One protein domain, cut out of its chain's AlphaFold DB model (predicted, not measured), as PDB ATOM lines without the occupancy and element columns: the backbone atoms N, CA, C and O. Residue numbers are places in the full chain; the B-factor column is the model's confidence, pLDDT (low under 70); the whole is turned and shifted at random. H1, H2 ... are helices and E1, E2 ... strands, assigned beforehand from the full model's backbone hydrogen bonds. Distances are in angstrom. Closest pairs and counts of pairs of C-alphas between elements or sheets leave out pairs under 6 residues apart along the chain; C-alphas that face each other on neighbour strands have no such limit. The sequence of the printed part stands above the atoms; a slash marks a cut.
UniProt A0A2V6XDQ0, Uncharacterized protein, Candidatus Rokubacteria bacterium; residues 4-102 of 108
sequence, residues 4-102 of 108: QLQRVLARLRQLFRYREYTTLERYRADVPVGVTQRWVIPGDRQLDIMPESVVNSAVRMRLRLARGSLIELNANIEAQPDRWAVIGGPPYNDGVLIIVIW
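Overview. This is residues 4 to 102 of the 108 residues of an uncharacterized protein of Candidatus Rokubacteria bacterium (UniProt A0A2V6XDQ0). You will see two sheets of unequal size, partly face to face as a loose sandwich: a twisted four-strand sheet, E1 to E4, with the two-strand hairpin E5 and E6 packed near the E4 edge. H1 sits near that hairpin, away from the larger sheet, and the long stretch of residues 16 to 36 runs round the outside of the body from H1 to E1. The 99 printed residues have one named helix and then six named strands, in the order H1 E1 E2 E3 E4 E5 E6, mostly strand by class; both sheets are antiparallel, in the orders E1 E2 E3 E4 and E5 E6. The whole is compact, with a radius of gyration of the C-alphas of 13.7 A and spans of 37 by 34 by 19 A.

Arrangement. Start at H1, residues 4 to 15, where every O i to N i+4 pair is within hydrogen-bond range; it is near E5, residues 85 to 92, with 5 pairs of C-alphas within 10 A. Go on to E1, residues 37 to 41, an edge strand that forms a hairpin with E2, residues 45 to 55; look for N 39 and O 47 at 2.9 A. E2 forms the next hairpin with E3, residues 58 to 67, where N 48 and O 64 are 2.8 A apart. E3 forms a hairpin with E4, residues 70 to 79, with N 63 and O 75 at 2.8 A. These four strands are a meander, each the antiparallel neighbour of the one before. E4 bends by 51 degrees at residue 76, and its closest C-alphas to E5 are those of Ala 79 and Ala 85, 5.4 A apart. E5 forms a hairpin with E6, residues 95 to 101; N 89 and O 97 are 2.7 A apart. The two sheets form a sandwich, two sheets face to face, their best planes 10 degrees apart. E1 is apart from E5 and E6.

Along the chain. Find C-alpha 4 at (-36.549, 33.977, 42.951); from there H1 runs 16.4 A to C-alpha 15. E1 begins at C-alpha 37, at (-52.764, 26.059, 29.224), and is 12.7 A long. E2 measures 29.9 A, E3 28.7 A, E4 25.7 A and E5 19.6 A. E6, 19.2 A long, ends at C-alpha 101, at (-41.975, 32.372, 32.836).

Size, cuts and confidence. The C-alphas farthest apart are those of Asn 56 and Asp 94, 39.6 A. The printed part has no cut; the link from H1 to E1 is long, and the other links are tight. The mean pLDDT of the printed part is 86.0, and residues 4 to 5, 19 and 88 are under 70.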
ATOM      1  N   GLN A   4     -36.414  34.009  44.409       67.12
ATOM      2  CA  GLN A   4     -36.549  33.977  42.951       67.12
ATOM      3  C   GLN A   4     -37.103  35.293  42.396       67.12
ATOM      4  O   GLN A   4     -36.571  35.809  41.413       67.12
ATOM      5  N   LEU A   5     -38.120  35.878  43.039       67.06
ATOM      6  CA  LEU A   5     -38.697  37.150  42.604       67.06
ATOM      7  C   LEU A   5     -37.672  38.286  42.712       67.06
ATOM      8  O   LEU A   5     -37.595  39.126  41.820       67.06
ATOM      9  N   GLN A   6     -36.831  38.292  43.750       74.94
ATOM     10  CA  GLN A   6     -35.772  39.298  43.873       74.94
ATOM     11  C   GLN A   6     -34.709  39.180  42.779       74.94
ATOM     12  O   GLN A   6     -34.316  40.199  42.204       74.94
ATOM     13  N   ARG A   7     -34.280  37.958  42.430       77.81
ATOM     14  CA  ARG A   7     -33.362  37.735  41.295       77.81
ATOM     15  C   ARG A   7     -33.974  38.217  39.985       77.81
ATOM     16  O   ARG A   7     -33.284  38.819  39.161       77.81
ATOM     17  N   VAL A   8     -35.279  38.005  39.825       75.94
ATOM     18  CA  VAL A   8     -36.020  38.475  38.658       75.94
ATOM     19  C   VAL A   8     -36.058  39.989  38.590       75.94
ATOM     20  O   VAL A   8     -35.663  40.553  37.575       75.94
ATOM     21  N   LEU A   9     -36.429  40.663  39.674       76.06
ATOM     22  CA  LEU A   9     -36.444  42.124  39.739       76.06
ATOM     23  C   LEU A   9     -35.057  42.727  39.491       76.06
ATOM     24  O   LEU A   9     -34.938  43.715  38.767       76.06
ATOM     25  N   ALA A  10     -33.999  42.121  40.036       80.25
ATOM     26  CA  ALA A  10     -32.625  42.552  39.785       80.25
ATOM     27  C   ALA A  10     -32.269  42.453  38.294       80.25
ATOM     28  O   ALA A  10     -31.720  43.395  37.721       80.25
ATOM     29  N   ARG A  11     -32.639  41.346  37.641       77.44
ATOM     30  CA  ARG A  11     -32.410  41.161  36.206       77.44
ATOM     31  C   ARG A  11     -33.277  42.087  35.355       77.44
ATOM     32  O   ARG A  11     -32.777  42.635  34.379       77.44
ATOM     33  N   LEU A  12     -34.535  42.314  35.729       77.75
ATOM     34  CA  LEU A  12     -35.410  43.261  35.040       77.75
ATOM     35  C   LEU A  12     -34.844  44.678  35.100       77.75
ATOM     36  O   LEU A  12     -34.783  45.322  34.065       77.75
ATOM     37  N   ARG A  13     -34.320  45.123  36.249       78.75
ATOM     38  CA  ARG A  13     -33.621  46.418  36.374       78.75
ATOM     39  C   ARG A  13     -32.382  46.535  35.479       78.75
ATOM     40  O   ARG A  13     -32.042  47.639  35.069       78.75
ATOM     41  N   GLN A  14     -31.699  45.425  35.188       77.56
ATOM     42  CA  GLN A  14     -30.577  45.412  34.239       77.56
ATOM     43  C   GLN A  14     -31.049  45.487  32.783       77.56
ATOM     44  O   GLN A  14     -30.423  46.170  31.975       77.56
ATOM     45  N   LEU A  15     -32.117  44.759  32.442       74.00
ATOM     46  CA  LEU A  15     -32.630  44.655  31.072       74.00
ATOM     47  C   LEU A  15     -33.472  45.868  30.668       74.00
ATOM     48  O   LEU A  15     -33.438  46.292  29.516       74.00
ATOM     49  N   PHE A  16     -34.207  46.434  31.618       71.56
ATOM     50  CA  PHE A  16     -35.157  47.510  31.406       71.56
ATOM     51  C   PHE A  16     -34.949  48.619  32.439       71.56
ATOM     52  O   PHE A  16     -34.835  48.386  33.642       71.56
ATOM     53  N   ARG A  17     -34.945  49.871  31.975       70.00
ATOM     54  CA  ARG A  17     -34.776  51.058  32.830       70.00
ATOM     55  C   ARG A  17     -36.115  51.582  33.370       70.00
ATOM     56  O   ARG A  17     -36.361  52.785  33.333       70.00
ATOM     57  N   TYR A  18     -37.001  50.698  33.830       72.50
ATOM     58  CA  TYR A  18     -38.260  51.121  34.454       72.50
ATOM     59  C   TYR A  18     -38.033  51.611  35.889       72.50
ATOM     60  O   TYR A  18     -37.184  51.077  36.606       72.50
ATOM     61  N   ARG A  19     -38.791  52.638  36.295       69.94
ATOM     62  CA  ARG A  19     -38.687  53.256  37.630       69.94
ATOM     63  C   ARG A  19     -39.213  52.340  38.731       69.94
ATOM     64  O   ARG A  19     -38.615  52.268  39.799       69.94
ATOM     65  N   GLU A  20     -40.297  51.624  38.452       75.19
ATOM     66  CA  GLU A  20     -41.008  50.800  39.424       75.19
ATOM     67  C   GLU A  20     -41.457  49.481  38.792       75.19
ATOM     68  O   GLU A  20     -41.687  49.394  37.586       75.19
ATOM     69  N   TYR A  21     -41.556  48.447  39.626       75.50
ATOM     70  CA  TYR A  21     -42.017  47.119  39.245       75.50
ATOM     71  C   TYR A  21     -43.046  46.660  40.271       75.50
ATOM     72  O   TYR A  21     -42.723  46.558  41.456       75.50
ATOM     73  N   THR A  22     -44.245  46.321  39.807       77.88
ATOM     74  CA  THR A  22     -45.316  45.780  40.651       77.88
ATOM     75  C   THR A  22     -45.702  44.405  40.136       77.88
ATOM     76  O   THR A  22     -45.965  44.228  38.947       77.88
ATOM     77  N   THR A  23     -45.721  43.413  41.026       80.94
ATOM     78  CA  THR A  23     -46.276  42.095  40.693       80.94
ATOM     79  C   THR A  23     -47.791  42.219  40.669       80.94
ATOM     80  O   THR A  23     -48.377  42.565  41.689       80.94
ATOM     81  N   LEU A  24     -48.404  41.966  39.514       83.38
ATOM     82  CA  LEU A  24     -49.859  42.015  39.372       83.38
ATOM     83  C   LEU A  24     -50.475  40.685  39.794       83.38
ATOM     84  O   LEU A  24     -51.267  40.635  40.726       83.38
ATOM     85  N   GLU A  25     -50.055  39.598  39.146       83.44
ATOM     86  CA  GLU A  25     -50.576  38.255  39.387       83.44
ATOM     87  C   GLU A  25     -49.462  37.211  39.260       83.44
ATOM     88  O   GLU A  25     -48.430  37.441  38.622       83.44
ATOM     89  N   ARG A  26     -49.669  36.053  39.892       84.56
ATOM     90  CA  ARG A  26     -48.786  34.891  39.785       84.56
ATOM     91  C   ARG A  26     -49.627  33.652  39.522       84.56
ATOM     92  O   ARG A  26     -50.477  33.302  40.334       84.56
ATOM     93  N   TYR A  27     -49.308  32.951  38.442       86.62
ATOM     94  CA  TYR A  27     -49.948  31.691  38.089       86.62
ATOM     95  C   TYR A  27     -48.961  30.534  38.201       86.62
ATOM     96  O   TYR A  27     -47.764  30.692  37.953       86.62
ATOM     97  N   ARG A  28     -49.477  29.361  38.561       88.25
ATOM     98  CA  ARG A  28     -48.742  28.097  38.567       88.25
ATOM     99  C   ARG A  28     -49.669  27.002  38.062       88.25
ATOM    100  O   ARG A  28     -50.822  26.948  38.481       88.25
ATOM    101  N   ALA A  29     -49.166  26.153  37.179       89.62
ATOM    102  CA  ALA A  29     -49.870  24.971  36.704       89.62
ATOM    103  C   ALA A  29     -48.860  23.886  36.328       89.62
ATOM    104  O   ALA A  29     -47.764  24.207  35.865       89.62
ATOM    105  N   ASP A  30     -49.264  22.629  36.485       90.88
ATOM    106  CA  ASP A  30     -48.597  21.493  35.858       90.88
ATOM    107  C   ASP A  30     -49.252  21.266  34.496       90.88
ATOM    108  O   ASP A  30     -50.460  21.041  34.402       90.88
ATOM    109  N   VAL A  31     -48.467  21.394  33.427       91.94
ATOM    110  CA  VAL A  31     -48.975  21.373  32.051       91.94
ATOM    111  C   VAL A  31     -48.292  20.244  31.284       91.94
ATOM    112  O   VAL A  31     -47.071  20.288  31.119       91.94
ATOM    113  N   PRO A  32     -49.042  19.237  30.799       93.50
ATOM    114  CA  PRO A  32     -48.476  18.197  29.953       93.50
ATOM    115  C   PRO A  32     -47.924  18.762  28.639       93.50
ATOM    116  O   PRO A  32     -48.443  19.736  28.087       93.50
ATOM    117  N   VAL A  33     -46.898  18.109  28.093       93.81
ATOM    118  CA  VAL A  33     -46.376  18.442  26.761       93.81
ATOM    119  C   VAL A  33     -47.471  18.256  25.706       93.81
ATOM    120  O   VAL A  33     -48.203  17.269  25.719       93.81
ATOM    121  N   GLY A  34     -47.590  19.223  24.796       95.75
ATOM    122  CA  GLY A  34     -48.608  19.264  23.747       95.75
ATOM    123  C   GLY A  34     -49.963  19.816  24.196       95.75
ATOM    124  O   GLY A  34     -50.842  20.009  23.356       95.75
ATOM    125  N   VAL A  35     -50.147  20.116  25.487       96.50
ATOM    126  CA  VAL A  35     -51.390  20.698  26.010       96.50
ATOM    127  C   VAL A  35     -51.231  22.206  26.165       96.50
ATOM    128  O   VAL A  35     -50.261  22.697  26.735       96.50
ATOM    129  N   THR A  36     -52.199  22.961  25.645       96.62
ATOM    130  CA  THR A  36     -52.245  24.415  25.841       96.62
ATOM    131  C   THR A  36     -52.934  24.748  27.156       96.62
ATOM    132  O   THR A  36     -54.121  24.467  27.325       96.62
ATOM    133  N   GLN A  37     -52.208  25.419  28.043       96.62
ATOM    134  CA  GLN A  37     -52.764  26.059  29.224       96.62
ATOM    135  C   GLN A  37     -53.080  27.523  28.916       96.62
ATOM    136  O   GLN A  37     -52.315  28.202  28.231       96.62
ATOM    137  N   ARG A  38     -54.220  28.003  29.422       95.62
ATOM    138  CA  ARG A  38     -54.693  29.376  29.204       95.62
ATOM    139  C   ARG A  38     -54.872  30.093  30.533       95.62
ATOM    140  O   ARG A  38     -55.377  29.492  31.484       95.62
ATOM    141  N   TRP A  39     -54.503  31.366  30.568       93.62
ATOM    142  CA  TRP A  39     -54.743  32.266  31.693       93.62
ATOM    143  C   TRP A  39     -55.321  33.584  31.200       93.62
ATOM    144  O   TRP A  39     -54.875  34.126  30.188       93.62
ATOM    145  N   VAL A  40     -56.296  34.108  31.936       92.19
ATOM    146  CA  VAL A  40     -56.721  35.501  31.794       92.19
ATOM    147  C   VAL A  40     -55.747  36.339  32.605       92.19
ATOM    148  O   VAL A  40     -55.526  36.028  33.770       92.19
ATOM    149  N   ILE A  41     -55.149  37.351  31.982       89.25
ATOM    150  CA  ILE A  41     -54.172  38.243  32.609       89.25
ATOM    151  C   ILE A  41     -54.630  39.707  32.475       89.25
ATOM    152  O   ILE A  41     -55.474  40.010  31.623       89.25
ATOM    153  N   PRO A  42     -54.075  40.643  33.267       88.06
ATOM    154  CA  PRO A  42     -54.529  42.030  33.279       88.06
ATOM    155  C   PRO A  42     -54.547  42.732  31.911       88.06
ATOM    156  O   PRO A  42     -53.646  42.578  31.078       88.06
ATOM    157  N   GLY A  43     -55.567  43.575  31.719       86.94
ATOM    158  CA  GLY A  43     -55.790  44.340  30.487       86.94
ATOM    159  C   GLY A  43     -56.603  43.589  29.432       86.94
ATOM    160  O   GLY A  43     -56.313  43.733  28.245       86.94
ATOM    161  N   ASP A  44     -57.578  42.782  29.866       89.50
ATOM    162  CA  ASP A  44     -58.476  41.979  29.018       89.50
ATOM    163  C   ASP A  44     -57.732  41.024  28.078       89.50
ATOM    164  O   ASP A  44     -58.101  40.815  26.916       89.50
ATOM    165  N   ARG A  45     -56.633  40.463  28.586       91.06
ATOM    166  CA  ARG A  45     -55.720  39.628  27.819       91.06
ATOM    167  C   ARG A  45     -55.858  38.165  28.172       91.06
ATOM    168  O   ARG A  45     -56.085  37.795  29.319       91.06
ATOM    169  N   GLN A  46     -55.614  37.334  27.174       94.44
ATOM    170  CA  GLN A  46     -55.474  35.899  27.320       94.44
ATOM    171  C   GLN A  46     -54.053  35.490  26.946       94.44
ATOM    172  O   GLN A  46     -53.573  35.806  25.855       94.44
ATOM    173  N   LEU A  47     -53.403  34.781  27.861       93.75
ATOM    174  CA  LEU A  47     -52.104  34.163  27.664       93.75
ATOM    175  C   LEU A  47     -52.287  32.660  27.474       93.75
ATOM    176  O   LEU A  47     -52.683  31.958  28.405       93.75
ATOM    177  N   ASP A  48     -51.950  32.178  26.287       95.62
ATOM    178  CA  ASP A  48     -51.876  30.759  25.970       95.62
ATOM    179  C   ASP A  48     -50.404  30.329  25.994       95.62
ATOM    180  O   ASP A  48     -49.569  30.926  25.306       95.62
ATOM    181  N   ILE A  49     -50.083  29.282  26.756       94.94
ATOM    182  CA  ILE A  49     -48.755  28.653  26.768       94.94
ATOM    183  C   ILE A  49     -48.920  27.166  26.488       94.94
ATOM    184  O   ILE A  49     -49.717  26.482  27.130       94.94
ATOM    185  N   MET A  50     -48.135  26.654  25.547       96.31
ATOM    186  CA  MET A  50     -48.077  25.235  25.218       96.31
ATOM    187  C   MET A  50     -46.627  24.754  25.289       96.31
ATOM    188  O   MET A  50     -45.822  25.171  24.452       96.31
ATOM    189  N   PRO A  51     -46.270  23.879  26.243       95.00
ATOM    190  CA  PRO A  51     -44.999  23.170  26.209       95.00
ATOM    191  C   PRO A  51     -44.958  22.259  24.982       95.00
ATOM    192  O   PRO A  51     -45.818  21.400  24.809       95.00
ATOM    193  N   GLU A  52     -43.976  22.455  24.111       96.19
ATOM    194  CA  GLU A  52     -43.829  21.701  22.861       96.19
ATOM    195  C   GLU A  52     -42.918  20.487  23.038       96.19
ATOM    196  O   GLU A  52     -43.166  19.431  22.462       96.19
ATOM    197  N   SER A  53     -41.855  20.631  23.829       94.50
ATOM    198  CA  SER A  53     -40.877  19.568  24.053       94.50
ATOM    199  C   SER A  53     -40.014  19.852  25.275       94.50
ATOM    200  O   SER A  53     -39.770  21.015  25.605       94.50
ATOM    201  N   VAL A  54     -39.465  18.792  25.866       92.88
ATOM    202  CA  VAL A  54     -38.410  18.872  26.879       92.88
ATOM    203  C   VAL A  54     -37.145  18.219  26.327       92.88
ATOM    204  O   VAL A  54     -37.181  17.058  25.929       92.88
ATOM    205  N   VAL A  55     -36.029  18.949  26.296       89.19
ATOM    206  CA  VAL A  55     -34.720  18.445  25.844       89.19
ATOM    207  C   VAL A  55     -33.650  18.937  26.811       89.19
ATOM    208  O   VAL A  55     -33.529  20.140  27.011       89.19
ATOM    209  N   ASN A  56     -32.864  18.038  27.412       87.62
ATOM    210  CA  ASN A  56     -31.805  18.395  28.373       87.62
ATOM    211  C   ASN A  56     -32.286  19.355  29.480       87.62
ATOM    212  O   ASN A  56     -31.644  20.362  29.769       87.62
ATOM    213  N   SER A  57     -33.459  19.076  30.054       87.81
ATOM    214  CA  SER A  57     -34.132  19.921  31.056       87.81
ATOM    215  C   SER A  57     -34.598  21.301  30.567       87.81
ATOM    216  O   SER A  57     -35.174  22.061  31.347       87.81
ATOM    217  N   ALA A  58     -34.410  21.626  29.287       90.81
ATOM    218  CA  ALA A  58     -34.980  22.804  28.656       90.81
ATOM    219  C   ALA A  58     -36.386  22.513  28.145       90.81
ATOM    220  O   ALA A  58     -36.602  21.574  27.379       90.81
ATOM    221  N   VAL A  59     -37.340  23.342  28.555       93.56
ATOM    222  CA  VAL A  59     -38.721  23.295  28.088       93.56
ATOM    223  C   VAL A  59     -38.875  24.326  26.977       93.56
ATOM    224  O   VAL A  59     -38.806  25.535  27.220       93.56
ATOM    225  N   ARG A  60     -39.091  23.851  25.748       94.31
ATOM    226  CA  ARG A  60     -39.497  24.704  24.628       94.31
ATOM    227  C   ARG A  60     -40.999  24.908  24.699       94.31
ATOM    228  O   ARG A  60     -41.744  23.943  24.859       94.31
ATOM    229  N   MET A  61     -41.441  26.151  24.585       94.94
ATOM    230  CA  MET A  61     -42.845  26.521  24.704       94.94
ATOM    231  C   MET A  61     -43.241  27.481  23.592       94.94
ATOM    232  O   MET A  61     -42.497  28.409  23.262       94.94
ATOM    233  N   ARG A  62     -44.460  27.304  23.092       95.38
ATOM    234  CA  ARG A  62     -45.142  28.284  22.253       95.38
ATOM    235  C   ARG A  62     -46.034  29.159  23.109       95.38
ATOM    236  O   ARG A  62     -46.771  28.654  23.956       95.38
ATOM    237  N   LEU A  63     -45.978  30.457  22.856       93.75
ATOM    238  CA  LEU A  63     -46.753  31.461  23.555       93.75
ATOM    239  C   LEU A  63     -47.555  32.316  22.609       93.75
ATOM    240  O   LEU A  63     -47.052  32.777  21.585       93.75
ATOM    241  N   ARG A  64     -48.779  32.610  23.029       94.38
ATOM    242  CA  ARG A  64     -49.655  33.558  22.360       94.38
ATOM    243  C   ARG A  64     -50.313  34.455  23.395       94.38
ATOM    244  O   ARG A  64     -50.929  33.968  24.335       94.38
ATOM    245  N   LEU A  65     -50.197  35.759  23.188       93.19
ATOM    246  CA  LEU A  65     -50.934  36.767  23.933       93.19
ATOM    247  C   LEU A  65     -51.972  37.393  23.010       93.19
ATOM    248  O   LEU A  65     -51.632  37.881  21.927       93.19
ATOM    249  N   ALA A  66     -53.224  37.392  23.446       93.69
ATOM    250  CA  ALA A  66     -54.332  37.979  22.712       93.69
ATOM    251  C   ALA A  66     -55.103  38.972  23.582       93.69
ATOM    252  O   ALA A  66     -55.244  38.752  24.782       93.69
ATOM    253  N   ARG A  67     -55.650  40.020  22.967       92.00
ATOM    254  CA  ARG A  67     -56.632  40.932  23.568       92.00
ATOM    255  C   ARG A  67     -57.850  40.993  22.654       92.00
ATOM    256  O   ARG A  67     -57.806  41.596  21.580       92.00
ATOM    257  N   GLY A  68     -58.916  40.296  23.038       90.38
ATOM    258  CA  GLY A  68     -60.032  40.012  22.133       90.38
ATOM    259  C   GLY A  68     -59.560  39.248  20.888       90.38
ATOM    260  O   GLY A  68     -58.982  38.168  20.996       90.38
ATOM    261  N   SER A  69     -59.783  39.811  19.699       89.75
ATOM    262  CA  SER A  69     -59.343  39.229  18.421       89.75
ATOM    263  C   SER A  69     -57.908  39.602  18.015       89.75
ATOM    264  O   SER A  69     -57.366  39.004  17.083       89.75
ATOM    265  N   LEU A  70     -57.280  40.571  18.692       91.62
ATOM    266  CA  LEU A  70     -55.934  41.041  18.370       91.62
ATOM    267  C   LEU A  70     -54.879  40.129  18.998       91.62
ATOM    268  O   LEU A  70     -54.892  39.914  20.208       91.62
ATOM    269  N   ILE A  71     -53.926  39.655  18.194       92.00
ATOM    270  CA  ILE A  71     -52.743  38.944  18.695       92.00
ATOM    271  C   ILE A  71     -51.637  39.955  18.937       92.00
ATOM    272  O   ILE A  71     -51.075  40.507  17.996       92.00
ATOM    273  N   GLU A  72     -51.358  40.206  20.209       90.56
ATOM    274  CA  GLU A  72     -50.361  41.187  20.639       90.56
ATOM    275  C   GLU A  72     -48.954  40.582  20.689       90.56
ATOM    276  O   GLU A  72     -47.968  41.295  20.530       90.56
ATOM    277  N   LEU A  73     -48.852  39.264  20.880       89.56
ATOM    278  CA  LEU A  73     -47.584  38.544  20.874       89.56
ATOM    279  C   LEU A  73     -47.795  37.106  20.404       89.56
ATOM    280  O   LEU A  73     -48.729  36.428  20.832       89.56
ATOM    281  N   ASN A  74     -46.869  36.624  19.584       92.00
ATOM    282  CA  ASN A  74     -46.691  35.207  19.309       92.00
ATOM    283  C   ASN A  74     -45.190  34.913  19.332       92.00
ATOM    284  O   ASN A  74     -44.436  35.528  18.576       92.00
ATOM    285  N   ALA A  75     -44.750  34.043  20.235       90.69
ATOM    286  CA  ALA A  75     -43.335  33.785  20.462       90.69
ATOM    287  C   ALA A  75     -43.086  32.320  20.809       90.69
ATOM    288  O   ALA A  75     -43.862  31.697  21.528       90.69
ATOM    289  N   ASN A  76     -41.951  31.800  20.352       92.50
ATOM    290  CA  ASN A  76     -41.405  30.546  20.848       92.50
ATOM    291  C   ASN A  76     -40.286  30.887  21.823       92.50
ATOM    292  O   ASN A  76     -39.365  31.628  21.471       92.50
ATOM    293  N   ILE A  77     -40.372  30.367  23.041       90.75
ATOM    294  CA  ILE A  77     -39.359  30.587  24.072       90.75
ATOM    295  C   ILE A  77     -38.824  29.260  24.579       90.75
ATOM    296  O   ILE A  77     -39.453  28.208  24.459       90.75
ATOM    297  N   GLU A  78     -37.666  29.340  25.205       91.38
ATOM    298  CA  GLU A  78     -37.081  28.245  25.950       91.38
ATOM    299  C   GLU A  78     -36.865  28.706  27.387       91.38
ATOM    300  O   GLU A  78     -36.356  29.806  27.619       91.38
ATOM    301  N   ALA A  79     -37.262  27.869  28.341       89.44
ATOM    302  CA  ALA A  79     -36.952  28.062  29.748       89.44
ATOM    303  C   ALA A  79     -36.291  26.805  30.314       89.44
ATOM    304  O   ALA A  79     -36.647  25.679  29.968       89.44
ATOM    305  N   GLN A  80     -35.319  27.016  31.190       87.31
ATOM    306  CA  GLN A  80     -34.605  25.989  31.944       87.31
ATOM    307  C   GLN A  80     -34.697  26.334  33.439       87.31
ATOM    308  O   GLN A  80     -34.890  27.513  33.761       87.31
ATOM    309  N   PRO A  81     -34.500  25.366  34.354       78.62
ATOM    310  CA  PRO A  81     -34.586  25.602  35.799       78.62
ATOM    311  C   PRO A  81     -33.794  26.829  36.289       78.62
ATOM    312  O   PRO A  81     -34.309  27.617  37.079       78.62
ATOM    313  N   ASP A  82     -32.590  27.050  35.749       78.88
ATOM    314  CA  ASP A  82     -31.730  28.191  36.109       78.88
ATOM    315  C   ASP A  82     -31.796  29.361  35.113       78.88
ATOM    316  O   ASP A  82     -31.270  30.449  35.369       78.88
ATOM    317  N   ARG A  83     -32.464  29.166  33.971       80.75
ATOM    318  CA  ARG A  83     -32.595  30.159  32.898       80.75
ATOM    319  C   ARG A  83     -34.059  30.319  32.513       80.75
ATOM    320  O   ARG A  83     -34.563  29.724  31.569       80.75
ATOM    321  N   TRP A  84     -34.722  31.166  33.276       79.31
ATOM    322  CA  TRP A  84     -36.097  31.591  33.081       79.31
ATOM    323  C   TRP A  84     -36.221  32.527  31.872       79.31
ATOM    324  O   TRP A  84     -35.270  33.217  31.489       79.31
ATOM    325  N   ALA A  85     -37.404  32.544  31.266       82.50
ATOM    326  CA  ALA A  85     -37.686  33.359  30.096       82.50
ATOM    327  C   ALA A  85     -38.416  34.642  30.507       82.50
ATOM    328  O   ALA A  85     -39.382  34.613  31.273       82.50
ATOM    329  N   VAL A  86     -37.946  35.775  29.987       77.56
ATOM    330  CA  VAL A  86     -38.583  37.081  30.176       77.56
ATOM    331  C   VAL A  86     -39.136  37.537  28.854       77.56
ATOM    332  O   VAL A  86     -38.394  37.632  27.876       77.56
ATOM    333  N   ILE A  87     -40.416  37.873  28.850       76.69
ATOM    334  CA  ILE A  87     -41.048  38.502  27.710       76.69
ATOM    335  C   ILE A  87     -41.583  39.858  28.149       76.69
ATOM    336  O   ILE A  87     -42.440  39.961  29.027       76.69
ATOM    337  N   GLY A  88     -41.054  40.911  27.529       69.31
ATOM    338  CA  GLY A  88     -41.708  42.211  27.534       69.31
ATOM    339  C   GLY A  88     -42.971  42.109  26.690       69.31
ATOM    340  O   GLY A  88     -42.919  41.694  25.533       69.31
ATOM    341  N   GLY A  89     -44.103  42.410  27.299       71.62
ATOM    342  CA  GLY A  89     -45.402  42.393  26.664       71.62
ATOM    343  C   GLY A  89     -45.792  43.752  26.074       71.62
ATOM    344  O   GLY A  89     -44.979  44.673  25.980       71.62
ATOM    345  N   PRO A  90     -47.059  43.879  25.664       75.62
ATOM    346  CA  PRO A  90     -47.645  45.120  25.177       75.62
ATOM    347  C   PRO A  90     -47.793  46.169  26.297       75.62
ATOM    348  O   PRO A  90     -47.713  45.838  27.488       75.62
ATOM    349  N   PRO A  91     -48.051  47.440  25.932       81.06
ATOM    350  CA  PRO A  91     -48.370  48.491  26.892       81.06
ATOM    351  C   PRO A  91     -49.513  48.089  27.832       81.06
ATOM    352  O   PRO A  91     -50.499  47.464  27.418       81.06
ATOM    353  N   TYR A  92     -49.391  48.449  29.104       81.81
ATOM    354  CA  TYR A  92     -50.412  48.232  30.122       81.81
ATOM    355  C   TYR A  92     -50.451  49.437  31.059       81.81
ATOM    356  O   TYR A  92     -49.467  49.718  31.744       81.81
ATOM    357  N   ASN A  93     -51.585  50.146  31.069       83.00
ATOM    358  CA  ASN A  93     -51.718  51.471  31.679       83.00
ATOM    359  C   ASN A  93     -50.569  52.395  31.218       83.00
ATOM    360  O   ASN A  93     -50.271  52.436  30.026       83.00
ATOM    361  N   ASP A  94     -49.889  53.074  32.146       82.88
ATOM    362  CA  ASP A  94     -48.755  53.969  31.862       82.88
ATOM    363  C   ASP A  94     -47.398  53.241  31.760       82.88
ATOM    364  O   ASP A  94     -46.333  53.862  31.776       82.88
ATOM    365  N   GLY A  95     -47.417  51.907  31.696       82.88
ATOM    366  CA  GLY A  95     -46.227  51.065  31.698       82.88
ATOM    367  C   GLY A  95     -46.276  49.944  30.666       82.88
ATOM    368  O   GLY A  95     -46.988  49.991  29.662       82.88
ATOM    369  N   VAL A  96     -45.477  48.911  30.914       82.88
ATOM    370  CA  VAL A  96     -45.382  47.722  30.063       82.88
ATOM    371  C   VAL A  96     -45.679  46.495  30.907       82.88
ATOM    372  O   VAL A  96     -45.175  46.367  32.025       82.88
ATOM    373  N   LEU A  97     -46.485  45.582  30.371       85.44
ATOM    374  CA  LEU A  97     -46.709  44.297  31.016       85.44
ATOM    375  C   LEU A  97     -45.459  43.431  30.846       85.44
ATOM    376  O   LEU A  97     -45.060  43.149  29.725       85.44
ATOM    377  N   ILE A  98     -44.838  42.992  31.937       84.50
ATOM    378  CA  ILE A  98     -43.692  42.077  31.881       84.50
ATOM    379  C   ILE A  98     -44.170  40.695  32.304       84.50
ATOM    380  O   ILE A  98     -44.661  40.519  33.419       84.50
ATOM    381  N   ILE A  99     -44.006  39.717  31.419       86.56
ATOM    382  CA  ILE A  99     -44.379  38.327  31.664       86.56
ATOM    383  C   ILE A  99     -43.098  37.542  31.911       86.56
ATOM    384  O   ILE A  99     -42.186  37.508  31.081       86.56
ATOM    385  N   VAL A 100     -43.029  36.919  33.080       86.75
ATOM    386  CA  VAL A 100     -41.885  36.118  33.500       86.75
ATOM    387  C   VAL A 100     -42.322  34.671  33.620       86.75
ATOM    388  O   VAL A 100     -43.322  34.381  34.275       86.75
ATOM    389  N   ILE A 101     -41.591  33.775  32.962       88.12
ATOM    390  CA  ILE A 101     -41.975  32.372  32.836       88.12
ATOM    391  C   ILE A 101     -40.851  31.494  33.349       88.12
ATOM    392  O   ILE A 101     -39.714  31.535  32.870       88.12
ATOM    393  N   TRP A 102     -41.222  30.657  34.307       87.69
ATOM    394  CA  TRP A 102     -40.411  29.571  34.821       87.69
ATOM    395  C   TRP A 102     -41.029  28.267  34.348       87.69
ATOM    396  O   TRP A 102     -42.238  28.075  34.461       87.69
TER     397      TRP A 102